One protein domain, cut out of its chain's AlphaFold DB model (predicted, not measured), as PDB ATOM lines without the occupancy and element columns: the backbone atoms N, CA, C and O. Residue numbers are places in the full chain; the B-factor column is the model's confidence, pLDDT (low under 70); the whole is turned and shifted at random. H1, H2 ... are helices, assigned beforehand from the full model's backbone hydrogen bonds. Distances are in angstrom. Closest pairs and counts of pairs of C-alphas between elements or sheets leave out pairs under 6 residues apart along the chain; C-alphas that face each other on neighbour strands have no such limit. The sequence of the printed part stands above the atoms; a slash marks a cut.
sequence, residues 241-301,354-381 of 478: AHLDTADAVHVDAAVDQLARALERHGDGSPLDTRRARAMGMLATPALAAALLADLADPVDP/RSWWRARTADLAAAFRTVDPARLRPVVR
ATOM      1  N   ALA A 241     209.395 185.025 122.373       87.31
ATOM      2  CA  ALA A 241     209.604 185.015 123.809       87.31
ATOM      3  C   ALA A 241     211.047 184.626 124.138       87.31
ATOM      4  O   ALA A 241     211.549 183.630 123.628       87.31
ATOM      5  N   HIS A 242     211.690 185.414 124.995       88.19
ATOM      6  CA  HIS A 242     212.922 185.059 125.689       88.19
ATOM      7  C   HIS A 242     212.551 184.874 127.161       88.19
ATOM      8  O   HIS A 242     212.218 185.849 127.840       88.19
ATOM      9  N   LEU A 243     212.548 183.624 127.612       85.69
ATOM     10  CA  LEU A 243     212.218 183.220 128.978       85.69
ATOM     11  C   LEU A 243     213.477 182.679 129.661       85.69
ATOM     12  O   LEU A 243     214.476 182.418 128.989       85.69
ATOM     13  N   ASP A 244     213.431 182.483 130.978       81.81
ATOM     14  CA  ASP A 244     214.431 181.629 131.618       81.81
ATOM     15  C   ASP A 244     214.347 180.223 131.026       81.81
ATOM     16  O   ASP A 244     213.255 179.743 130.722       81.81
ATOM     17  N   THR A 245     215.488 179.545 130.881       79.94
ATOM     18  CA  THR A 245     215.551 178.179 130.336       79.94
ATOM     19  C   THR A 245     214.572 177.246 131.048       79.94
ATOM     20  O   THR A 245     213.826 176.516 130.407       79.94
ATOM     21  N   ALA A 246     214.519 177.361 132.374       76.75
ATOM     22  CA  ALA A 246     213.549 176.727 133.253       76.75
ATOM     23  C   ALA A 246     212.091 176.868 132.781       76.75
ATOM     24  O   ALA A 246     211.380 175.886 132.567       76.75
ATOM     25  N   ASP A 247     211.653 178.114 132.614       82.25
ATOM     26  CA  ASP A 247     210.284 178.444 132.240       82.25
ATOM     27  C   ASP A 247     210.000 178.061 130.790       82.25
ATOM     28  O   ASP A 247     208.920 177.563 130.492       82.25
ATOM     29  N   ALA A 248     210.970 178.250 129.889       85.06
ATOM     30  CA  ALA A 248     210.850 177.853 128.490       85.06
ATOM     31  C   ALA A 248     210.588 176.349 128.358       85.06
ATOM     32  O   ALA A 248     209.678 175.948 127.639       85.06
ATOM     33  N   VAL A 249     211.339 175.535 129.101       81.19
ATOM     34  CA  VAL A 249     211.184 174.080 129.142       81.19
ATOM     35  C   VAL A 249     209.819 173.676 129.709       81.19
ATOM     36  O   VAL A 249     209.146 172.816 129.142       81.19
ATOM     37  N   HIS A 250     209.362 174.313 130.791       81.62
ATOM     38  CA  HIS A 250     208.024 174.053 131.331       81.62
ATOM     39  C   HIS A 250     206.907 174.454 130.363       81.62
ATOM     40  O   HIS A 250     205.916 173.734 130.240       81.62
ATOM     41  N   VAL A 251     207.048 175.591 129.677       87.06
ATOM     42  CA  VAL A 251     206.089 176.048 128.664       87.06
ATOM     43  C   VAL A 251     206.043 175.069 127.496       87.06
ATOM     44  O   VAL A 251     204.949 174.693 127.082       87.06
ATOM     45  N   ASP A 252     207.196 174.624 126.999       86.88
ATOM     46  CA  ASP A 252     207.285 173.655 125.905       86.88
ATOM     47  C   ASP A 252     206.599 172.329 126.265       86.88
ATOM     48  O   ASP A 252     205.703 171.870 125.551       86.88
ATOM     49  N   ALA A 253     206.911 171.783 127.442       82.75
ATOM     50  CA  ALA A 253     206.292 170.559 127.938       82.75
ATOM     51  C   ALA A 253     204.778 170.711 128.178       82.75
ATOM     52  O   ALA A 253     204.007 169.800 127.869       82.75
ATOM     53  N   ALA A 254     204.315 171.860 128.684       85.25
ATOM     54  CA  ALA A 254     202.886 172.136 128.843       85.25
ATOM     55  C   ALA A 254     202.160 172.232 127.490       85.25
ATOM     56  O   ALA A 254     201.038 171.737 127.350       85.25
ATOM     57  N   VAL A 255     202.795 172.837 126.478       90.00
ATOM     58  CA  VAL A 255     202.281 172.871 125.102       90.00
ATOM     59  C   VAL A 255     202.168 171.456 124.537       90.00
ATOM     60  O   VAL A 255     201.139 171.135 123.942       90.00
ATOM     61  N   ASP A 256     203.162 170.599 124.766       86.25
ATOM     62  CA  ASP A 256     203.124 169.201 124.333       86.25
ATOM     63  C   ASP A 256     202.028 168.387 125.016       86.25
ATOM     64  O   ASP A 256     201.282 167.667 124.348       86.25
ATOM     65  N   GLN A 257     201.874 168.518 126.334       83.25
ATOM     66  CA  GLN A 257     200.804 167.833 127.060       83.25
ATOM     67  C   GLN A 257     199.421 168.251 126.549       83.25
ATOM     68  O   GLN A 257     198.572 167.398 126.297       83.25
ATOM     69  N   LEU A 258     199.208 169.547 126.318       83.00
ATOM     70  CA  LEU A 258     197.966 170.049 125.732       83.00
ATOM     71  C   LEU A 258     197.769 169.565 124.288       83.00
ATOM     72  O   LEU A 258     196.655 169.207 123.918       83.00
ATOM     73  N   ALA A 259     198.821 169.507 123.469       84.88
ATOM     74  CA  ALA A 259     198.734 168.995 122.100       84.88
ATOM     75  C   ALA A 259     198.359 167.501 122.056       84.88
ATOM     76  O   ALA A 259     197.576 167.093 121.194       84.88
ATOM     77  N   ARG A 260     198.860 166.703 123.010       83.50
ATOM     78  CA  ARG A 260     198.431 165.311 123.232       83.50
ATOM     79  C   ARG A 260     196.994 165.236 123.746       83.50
ATOM     80  O   ARG A 260     196.252 164.347 123.340       83.50
ATOM     81  N   ALA A 261     196.572 166.176 124.598       79.88
ATOM     82  CA  ALA A 261     195.188 166.237 125.069       79.88
ATOM     83  C   ALA A 261     194.208 166.423 123.913       79.88
ATOM     84  O   ALA A 261     193.207 165.715 123.824       79.88
ATOM     85  N   LEU A 262     194.531 167.350 123.010       80.31
ATOM     86  CA  LEU A 262     193.724 167.636 121.828       80.31
ATOM     87  C   LEU A 262     193.586 166.410 120.921       80.31
ATOM     88  O   LEU A 262     192.488 166.133 120.450       80.31
ATOM     89  N   GLU A 263     194.662 165.648 120.730       82.12
ATOM     90  CA  GLU A 263     194.652 164.413 119.936       82.12
ATOM     91  C   GLU A 263     193.701 163.360 120.492       82.12
ATOM     92  O   GLU A 263     192.861 162.852 119.754       82.12
ATOM     93  N   ARG A 264     193.761 163.088 121.806       77.06
ATOM     94  CA  ARG A 264     192.836 162.141 122.461       77.06
ATOM     95  C   ARG A 264     191.375 162.567 122.318       77.06
ATOM     96  O   ARG A 264     190.490 161.725 122.230       77.06
ATOM     97  N   HIS A 265     191.132 163.873 122.262       72.06
ATOM     98  CA  HIS A 265     189.808 164.460 122.057       72.06
ATOM     99  C   HIS A 265     189.388 164.546 120.577       72.06
ATOM    100  O   HIS A 265     188.367 165.167 120.274       72.06
ATOM    101  N   GLY A 266     190.150 163.938 119.661       76.31
ATOM    102  CA  GLY A 266     189.809 163.823 118.244       76.31
ATOM    103  C   GLY A 266     190.379 164.918 117.338       76.31
ATOM    104  O   GLY A 266     189.953 165.033 116.191       76.31
ATOM    105  N   ASP A 267     191.331 165.736 117.802       75.88
ATOM    106  CA  ASP A 267     192.031 166.692 116.935       75.88
ATOM    107  C   ASP A 267     193.076 165.971 116.066       75.88
ATOM    108  O   ASP A 267     194.221 165.784 116.472       75.88
ATOM    109  N   GLY A 268     192.682 165.589 114.850       80.56
ATOM    110  CA  GLY A 268     193.563 164.959 113.856       80.56
ATOM    111  C   GLY A 268     194.508 165.919 113.122       80.56
ATOM    112  O   GLY A 268     195.133 165.526 112.138       80.56
ATOM    113  N   SER A 269     194.607 167.188 113.541       79.44
ATOM    114  CA  SER A 269     195.483 168.167 112.881       79.44
ATOM    115  C   SER A 269     196.974 167.786 113.010       79.44
ATOM    116  O   SER A 269     197.370 167.170 114.010       79.44
ATOM    117  N   PRO A 270     197.844 168.231 112.075       88.38
ATOM    118  CA  PRO A 270     199.294 168.062 112.194       88.38
ATOM    119  C   PRO A 270     199.838 168.574 113.536       88.38
ATOM    120  O   PRO A 270     199.299 169.533 114.100       88.38
ATOM    121  N   LEU A 271     200.923 167.967 114.031       84.81
ATOM    122  CA  LEU A 271     201.484 168.248 115.361       84.81
ATOM    123  C   LEU A 271     201.737 169.745 115.599       84.81
ATOM    124  O   LEU A 271     201.300 170.282 116.616       84.81
ATOM    125  N   ASP A 272     202.357 170.443 114.646       86.88
ATOM    126  CA  ASP A 272     202.651 171.878 114.777       86.88
ATOM    127  C   ASP A 272     201.382 172.735 114.893       86.88
ATOM    128  O   ASP A 272     201.336 173.698 115.663       86.88
ATOM    129  N   THR A 273     200.307 172.352 114.200       86.62
ATOM    130  CA  THR A 273     198.997 173.012 114.303       86.62
ATOM    131  C   THR A 273     198.384 172.802 115.687       86.62
ATOM    132  O   THR A 273     197.854 173.751 116.279       86.62
ATOM    133  N   ARG A 274     198.490 171.584 116.239       88.44
ATOM    134  CA  ARG A 274     198.046 171.274 117.608       88.44
ATOM    135  C   ARG A 274     198.859 172.036 118.649       88.44
ATOM    136  O   ARG A 274     198.265 172.678 119.514       88.44
ATOM    137  N   ARG A 275     200.190 172.062 118.528       91.94
ATOM    138  CA  ARG A 275     201.095 172.820 119.413       91.94
ATOM    139  C   ARG A 275     200.812 174.325 119.371       91.94
ATOM    140  O   ARG A 275     200.692 174.958 120.419       91.94
ATOM    141  N   ALA A 276     200.588 174.908 118.192       88.75
ATOM    142  CA  ALA A 276     200.205 176.317 118.068       88.75
ATOM    143  C   ALA A 276     198.847 176.626 118.734       88.75
ATOM    144  O   ALA A 276     198.666 177.682 119.354       88.75
ATOM    145  N   ARG A 277     197.876 175.705 118.641       84.94
ATOM    146  CA  ARG A 277     196.573 175.822 119.316       84.94
ATOM    147  C   ARG A 277     196.711 175.701 120.835       84.94
ATOM    148  O   ARG A 277     196.158 176.545 121.540       84.94
ATOM    149  N   ALA A 278     197.482 174.724 121.308       88.00
ATOM    150  CA  ALA A 278     197.824 174.516 122.712       88.00
ATOM    151  C   ALA A 278     198.506 175.750 123.329       88.00
ATOM    152  O   ALA A 278     198.071 176.229 124.377       88.00
ATOM    153  N   MET A 279     199.470 176.358 122.631       89.81
ATOM    154  CA  MET A 279     200.104 177.611 123.062       89.81
ATOM    155  C   MET A 279     199.080 178.744 123.247       89.81
ATOM    156  O   MET A 279     199.140 179.507 124.208       89.81
ATOM    157  N   GLY A 280     198.078 178.835 122.367       85.81
ATOM    158  CA  GLY A 280     196.970 179.780 122.524       85.81
ATOM    159  C   GLY A 280     196.038 179.464 123.704       85.81
ATOM    160  O   GLY A 280     195.440 180.382 124.266       85.81
ATOM    161  N   MET A 281     195.908 178.192 124.093       83.94
ATOM    162  CA  MET A 281     195.095 177.761 125.237       83.94
ATOM    163  C   MET A 281     195.739 178.103 126.579       83.94
ATOM    164  O   MET A 281     195.004 178.358 127.529       83.94
ATOM    165  N   LEU A 282     197.070 178.223 126.652       86.06
ATOM    166  CA  LEU A 282     197.761 178.716 127.854       86.06
ATOM    167  C   LEU A 282     197.311 180.129 128.260       86.06
ATOM    168  O   LEU A 282     197.295 180.456 129.444       86.06
ATOM    169  N   ALA A 283     196.840 180.947 127.311       82.12
ATOM    170  CA  ALA A 283     196.235 182.249 127.609       82.12
ATOM    171  C   ALA A 283     194.856 182.144 128.300       82.12
ATOM    172  O   ALA A 283     194.286 183.151 128.712       82.12
ATOM    173  N   THR A 284     194.287 180.939 128.406       79.75
ATOM    174  CA  THR A 284     193.046 180.629 129.131       79.75
ATOM    175  C   THR A 284     193.328 179.517 130.155       79.75
ATOM    176  O   THR A 284     192.999 178.357 129.898       79.75
ATOM    177  N   PRO A 285     193.909 179.838 131.330       77.25
ATOM    178  CA  PRO A 285     194.401 178.833 132.279       77.25
ATOM    179  C   PRO A 285     193.348 177.806 132.711       77.25
ATOM    180  O   PRO A 285     193.645 176.620 132.790       77.25
ATOM    181  N   ALA A 286     192.095 178.230 132.907       72.12
ATOM    182  CA  ALA A 286     190.995 177.328 133.250       72.12
ATOM    183  C   ALA A 286     190.614 176.364 132.110       72.12
ATOM    184  O   ALA A 286     190.121 175.276 132.357       72.12
ATOM    185  N   LEU A 287     190.826 176.721 130.845       69.62
ATOM    186  CA  LEU A 287     190.602 175.776 129.748       69.62
ATOM    187  C   LEU A 287     191.755 174.770 129.662       69.62
ATOM    188  O   LEU A 287     191.522 173.570 129.565       69.62
ATOM    189  N   ALA A 288     192.992 175.269 129.724       77.56
ATOM    190  CA  ALA A 288     194.190 174.441 129.656       77.56
ATOM    191  C   ALA A 288     194.216 173.400 130.781       77.56
ATOM    192  O   ALA A 288     194.360 172.208 130.533       77.56
ATOM    193  N   ALA A 289     193.996 173.836 132.017       74.88
ATOM    194  CA  ALA A 289     194.086 172.957 133.171       74.88
ATOM    195  C   ALA A 289     192.969 171.884 133.189       74.88
ATOM    196  O   ALA A 289     193.123 170.844 133.816       74.88
ATOM    197  N   ALA A 290     191.875 172.095 132.459       70.81
ATOM    198  CA  ALA A 290     190.737 171.191 132.405       70.81
ATOM    199  C   ALA A 290     190.947 170.102 131.363       70.81
ATOM    200  O   ALA A 290     190.657 168.940 131.615       70.81
ATOM    201  N   LEU A 291     191.515 170.488 130.222       70.81
ATOM    202  CA  LEU A 291     192.032 169.557 129.228       70.81
ATOM    203  C   LEU A 291     193.114 168.651 129.819       70.81
ATOM    204  O   LEU A 291     193.126 167.459 129.548       70.81
ATOM    205  N   LEU A 292     194.003 169.210 130.645       73.75
ATOM    206  CA  LEU A 292     195.037 168.436 131.335       73.75
ATOM    207  C   LEU A 292     194.455 167.518 132.417       73.75
ATOM    208  O   LEU A 292     194.933 166.400 132.572       73.75
ATOM    209  N   ALA A 293     193.420 167.955 133.140       69.69
ATOM    210  CA  ALA A 293     192.754 167.127 134.145       69.69
ATOM    211  C   ALA A 293     192.098 165.880 133.537       69.69
ATOM    212  O   ALA A 293     192.081 164.839 134.182       69.69
ATOM    213  N   ASP A 294     191.620 165.972 132.295       63.88
ATOM    214  CA  ASP A 294     191.065 164.833 131.558       63.88
ATOM    215  C   ASP A 294     192.150 163.845 131.082       63.88
ATOM    216  O   ASP A 294     191.866 162.681 130.824       63.88
ATOM    217  N   LEU A 295     193.420 164.276 131.018       60.97
ATOM    218  CA  LEU A 295     194.553 163.377 130.768       60.97
ATOM    219  C   LEU A 295     195.076 162.668 132.015       60.97
ATOM    220  O   LEU A 295     195.885 161.748 131.864       60.97
ATOM    221  N   ALA A 296     194.686 163.122 133.207       57.47
ATOM    222  CA  ALA A 296     195.190 162.614 134.472       57.47
ATOM    223  C   ALA A 296     194.510 161.284 134.843       57.47
ATOM    224  O   ALA A 296     193.744 161.210 135.804       57.47
ATOM    225  N   ASP A 297     194.828 160.222 134.099       52.94
ATOM    226  CA  ASP A 297     194.744 158.858 134.628       52.94
ATOM    227  C   ASP A 297     195.635 158.738 135.884       52.94
ATOM    228  O   ASP A 297     196.608 159.491 136.024       52.94
ATOM    229  N   PRO A 298     195.328 157.836 136.836       44.38
ATOM    230  CA  PRO A 298     196.119 157.640 138.047       44.38
ATOM    231  C   PRO A 298     197.440 156.934 137.709       44.38
ATOM    232  O   PRO A 298     197.619 155.760 138.006       44.38
ATOM    233  N   VAL A 299     198.364 157.655 137.087       44.72
ATOM    234  CA  VAL A 299     199.755 157.241 136.919       44.72
ATOM    235  C   VAL A 299     200.588 158.137 137.824       44.72
ATOM    236  O   VAL A 299     200.430 159.362 137.807       44.72
ATOM    237  N   ASP A 300     201.414 157.533 138.679       45.00
ATOM    238  CA  ASP A 300     202.358 158.283 139.500       45.00
ATOM    239  C   ASP A 300     203.252 159.100 138.541       45.00
ATOM    240  O   ASP A 300     203.809 158.523 137.606       45.00
ATOM    241  N   PRO A 301     203.405 160.429 138.706       45.75
ATOM    242  CA  PRO A 301     204.254 161.253 137.835       45.75
ATOM    243  C   PRO A 301     205.710 160.774 137.751       45.75
ATOM    244  O   PRO A 301     206.478 161.249 136.912       45.75
ATOM    245  N   ARG A 354     187.669 177.514 118.321       50.41
ATOM    246  CA  ARG A 354     188.039 178.222 119.569       50.41
ATOM    247  C   ARG A 354     186.816 178.598 120.423       50.41
ATOM    248  O   ARG A 354     186.937 178.698 121.640       50.41
ATOM    249  N   SER A 355     185.654 178.817 119.806       50.94
ATOM    250  CA  SER A 355     184.384 179.071 120.494       50.94
ATOM    251  C   SER A 355     183.789 177.811 121.128       50.94
ATOM    252  O   SER A 355     183.256 177.913 122.230       50.94
ATOM    253  N   TRP A 356     183.940 176.638 120.501       49.94
ATOM    254  CA  TRP A 356     183.526 175.347 121.062       49.94
ATOM    255  C   TRP A 356     184.251 175.045 122.385       49.94
ATOM    256  O   TRP A 356     183.609 174.763 123.394       49.94
ATOM    257  N   TRP A 357     185.574 175.242 122.436       50.56
ATOM    258  CA  TRP A 357     186.356 175.061 123.669       50.56
ATOM    259  C   TRP A 357     186.067 176.123 124.743       50.56
ATOM    260  O   TRP A 357     186.019 175.813 125.931       50.56
ATOM    261  N   ARG A 358     185.822 177.381 124.348       53.72
ATOM    262  CA  ARG A 358     185.462 178.458 125.292       53.72
ATOM    263  C   ARG A 358     184.103 178.239 125.951       53.72
ATOM    264  O   ARG A 358     183.963 178.562 127.126       53.72
ATOM    265  N   ALA A 359     183.130 177.675 125.238       55.41
ATOM    266  CA  ALA A 359     181.797 177.404 125.779       55.41
ATOM    267  C   ALA A 359     181.817 176.391 126.941       55.41
ATOM    268  O   ALA A 359     180.995 176.488 127.847       55.41
ATOM    269  N   ARG A 360     182.804 175.485 126.976       54.75
ATOM    270  CA  ARG A 360     182.988 174.487 128.044       54.75
ATOM    271  C   ARG A 360     183.664 175.017 129.317       54.75
ATOM    272  O   ARG A 360     183.707 174.315 130.320       54.75
ATOM    273  N   THR A 361     184.176 176.251 129.317       50.72
ATOM    274  CA  THR A 361     184.935 176.808 130.461       50.72
ATOM    275  C   THR A 361     184.112 176.978 131.743       50.72
ATOM    276  O   THR A 361     184.679 176.904 132.832       50.72
ATOM    277  N   ALA A 362     182.792 177.163 131.638       49.69
ATOM    278  CA  ALA A 362     181.909 177.335 132.794       49.69
ATOM    279  C   ALA A 362     181.715 176.035 133.600       49.69
ATOM    280  O   ALA A 362     181.766 176.075 134.829       49.69
ATOM    281  N   ASP A 363     181.578 174.890 132.923       53.12
ATOM    282  CA  ASP A 363     181.442 173.574 133.570       53.12
ATOM    283  C   ASP A 363     182.787 173.076 134.127       53.12
ATOM    284  O   ASP A 363     182.858 172.462 135.192       53.12
ATOM    285  N   LEU A 364     183.884 173.429 133.454       50.06
ATOM    286  CA  LEU A 364     185.247 173.071 133.843       50.06
ATOM    287  C   LEU A 364     185.731 173.822 135.097       50.06
ATOM    288  O   LEU A 364     186.418 173.238 135.932       50.06
ATOM    289  N   ALA A 365     185.297 175.075 135.301       47.72
ATOM    290  CA  ALA A 365     185.553 175.861 136.517       47.72
ATOM    291  C   ALA A 365     185.093 175.157 137.814       47.72
ATOM    292  O   ALA A 365     185.686 175.353 138.877       47.72
ATOM    293  N   ALA A 366     184.044 174.329 137.741       51.59
ATOM    294  CA  ALA A 366     183.552 173.544 138.870       51.59
ATOM    295  C   ALA A 366     184.407 172.292 139.140       51.59
ATOM    296  O   ALA A 366     184.638 171.974 140.307       51.59
ATOM    297  N   ALA A 367     184.930 171.647 138.090       51.16
ATOM    298  CA  ALA A 367     185.813 170.479 138.180       51.16
ATOM    299  C   ALA A 367     187.175 170.805 138.828       51.16
ATOM    300  O   ALA A 367     187.753 169.971 139.521       51.16
ATOM    301  N   PHE A 368     187.661 172.046 138.711       49.97
ATOM    302  CA  PHE A 368     188.936 172.466 139.314       49.97
ATOM    303  C   PHE A 368     188.992 172.476 140.833       49.97
ATOM    304  O   PHE A 368     190.085 172.498 141.390       49.97
ATOM    305  N   ARG A 369     187.852 172.475 141.529       54.19
ATOM    306  CA  ARG A 369     187.872 172.461 142.999       54.19
ATOM    307  C   ARG A 369     188.363 171.133 143.578       54.19
ATOM    308  O   ARG A 369     188.698 171.099 144.757       54.19
ATOM    309  N   THR A 370     188.404 170.071 142.772       56.97
ATOM    310  CA  THR A 370     188.744 168.709 143.207       56.97
ATOM    311  C   THR A 370     190.019 168.149 142.576       56.97
ATOM    312  O   THR A 370     190.467 167.087 142.995       56.97
ATOM    313  N   VAL A 371     190.603 168.827 141.583       62.06
ATOM    314  CA  VAL A 371     191.825 168.369 140.901       62.06
ATOM    315  C   VAL A 371     193.053 168.884 141.646       62.06
ATOM    316  O   VAL A 371     193.196 170.087 141.855       62.06
ATOM    317  N   ASP A 372     193.944 167.973 142.034       65.06
ATOM    318  CA  ASP A 372     195.225 168.328 142.643       65.06
ATOM    319  C   ASP A 372     196.123 169.034 141.604       65.06
ATOM    320  O   ASP A 372     196.485 168.417 140.597       65.06
ATOM    321  N   PRO A 373     196.514 170.306 141.819       64.75
ATOM    322  CA  PRO A 373     197.380 171.034 140.895       64.75
ATOM    323  C   PRO A 373     198.753 170.374 140.697       64.75
ATOM    324  O   PRO A 373     199.402 170.642 139.687       64.75
ATOM    325  N   ALA A 374     199.205 169.507 141.610       66.75
ATOM    326  CA  ALA A 374     200.435 168.740 141.421       66.75
ATOM    327  C   ALA A 374     200.340 167.758 140.241       66.75
ATOM    328  O   ALA A 374     201.335 167.551 139.551       66.75
ATOM    329  N   ARG A 375     199.148 167.211 139.958       67.25
ATOM    330  CA  ARG A 375     198.917 166.260 138.854       67.25
ATOM    331  C   ARG A 375     198.905 166.909 137.474       67.25
ATOM    332  O   ARG A 375     199.059 166.223 136.475       67.25
ATOM    333  N   LEU A 376     198.720 168.225 137.420       68.06
ATOM    334  CA  LEU A 376     198.699 168.998 136.176       68.06
ATOM    335  C   LEU A 376     200.080 169.550 135.807       68.06
ATOM    336  O   LEU A 376     200.204 170.286 134.829       68.06
ATOM    337  N   ARG A 377     201.110 169.259 136.613       68.88
ATOM    338  CA  ARG A 377     202.467 169.736 136.354       68.88
ATOM    339  C   ARG A 377     203.066 168.989 135.158       68.88
ATOM    340  O   ARG A 377     202.970 167.761 135.104       68.88
ATOM    341  N   PRO A 378     203.723 169.699 134.226       70.50
ATOM    342  CA  PRO A 378     204.430 169.043 133.148       70.50
ATOM    343  C   PRO A 378     205.590 168.207 133.688       70.50
ATOM    344  O   PRO A 378     206.374 168.679 134.511       70.50
ATOM    345  N   VAL A 379     205.704 166.965 133.212       72.81
ATOM    346  CA  VAL A 379     206.870 166.117 133.479       72.81
ATOM    347  C   VAL A 379     207.914 166.420 132.414       72.81
ATOM    348  O   VAL A 379     207.643 166.303 131.220       72.81
ATOM    349  N   VAL A 380     209.105 166.813 132.855       73.44
ATOM    350  CA  VAL A 380     210.214 167.208 131.987       73.44
ATOM    351  C   VAL A 380     211.388 166.265 132.223       73.44
ATOM    352  O   VAL A 380     211.801 166.059 133.363       73.44
ATOM    353  N   ARG A 381     211.963 165.733 131.140       77.38
ATOM    354  CA  ARG A 381     213.249 165.028 131.175       77.38
ATOM    355  C   ARG A 381     214.350 165.974 130.708       77.38
ATOM    356  O   ARG A 381     214.258 166.525 129.618       77.38
TER     357      ARG A 381
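Overview. This is residues 241 to 301 and 354 to 381 of the 478 residues of the protein "DUF222 domain-containing protein" of Raineyella sp. CBA3103 (UniProt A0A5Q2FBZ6). A short helix, H3, sits in the middle of a rounded, all-helix body: the later part of the long helix H1 packs on it, with H2 crossing H1, while H5 and the small H6 pack on H3 away from H2. H4 lies beyond H3, joined to H5. The printed part has 89 residues with six named helices, H1 to H6 in order, and no named strand. It is compact, with a radius of gyration of the C-alphas of 13.0 A and spans of 34 by 29 by 22 A.

Along the chain. H1, residues 245 to 264, begins with C-alpha 245 at (215.551, 178.179, 130.336) and is 28.9 A long. H2 is residues 271 to 281, 15.1 A, and H3 residues 285 to 295, 15.5 A. H4 is residues 354 to 359, H5 residues 361 to 367, and H6 residues 373 to 376, ending with C-alpha 376 at (198.699, 168.998, 136.176).

Arrangement. H3 is the hub. H1, with residues 257 to 262 alone, touches it at a steep tilt of 60 degrees, the closest C-alphas, Ala 261 and Leu 291, 6.2 A apart. H1 touches H2 with residues 255 to 262 alone, only just about perpendicular at 71 degrees; the closest C-alphas, Ala 259 and Arg 274, are 5.1 A apart. H3 touches H5, closest C-alphas Leu 287 and Thr 361 at 5.8 A, and H6, Leu 292 and Leu 376 at 6.1 A. H2 and H4 are near each other. Every O i to N i+4 pair is within hydrogen-bond range in H1, H2 and H4, against 5 of 7 in H3 and 1 of 3 in H5, which has 2 of 4 O i to N i+3 pairs; H6 is too short for an i+4 pair.

Size, cuts and confidence. Residues 302 to 353 are not printed, leaving 29.7 A between C-alphas 301 and 354. No link printed whole is long. Residues 287, 293 to 301 and 354 to 377 have pLDDT under 70.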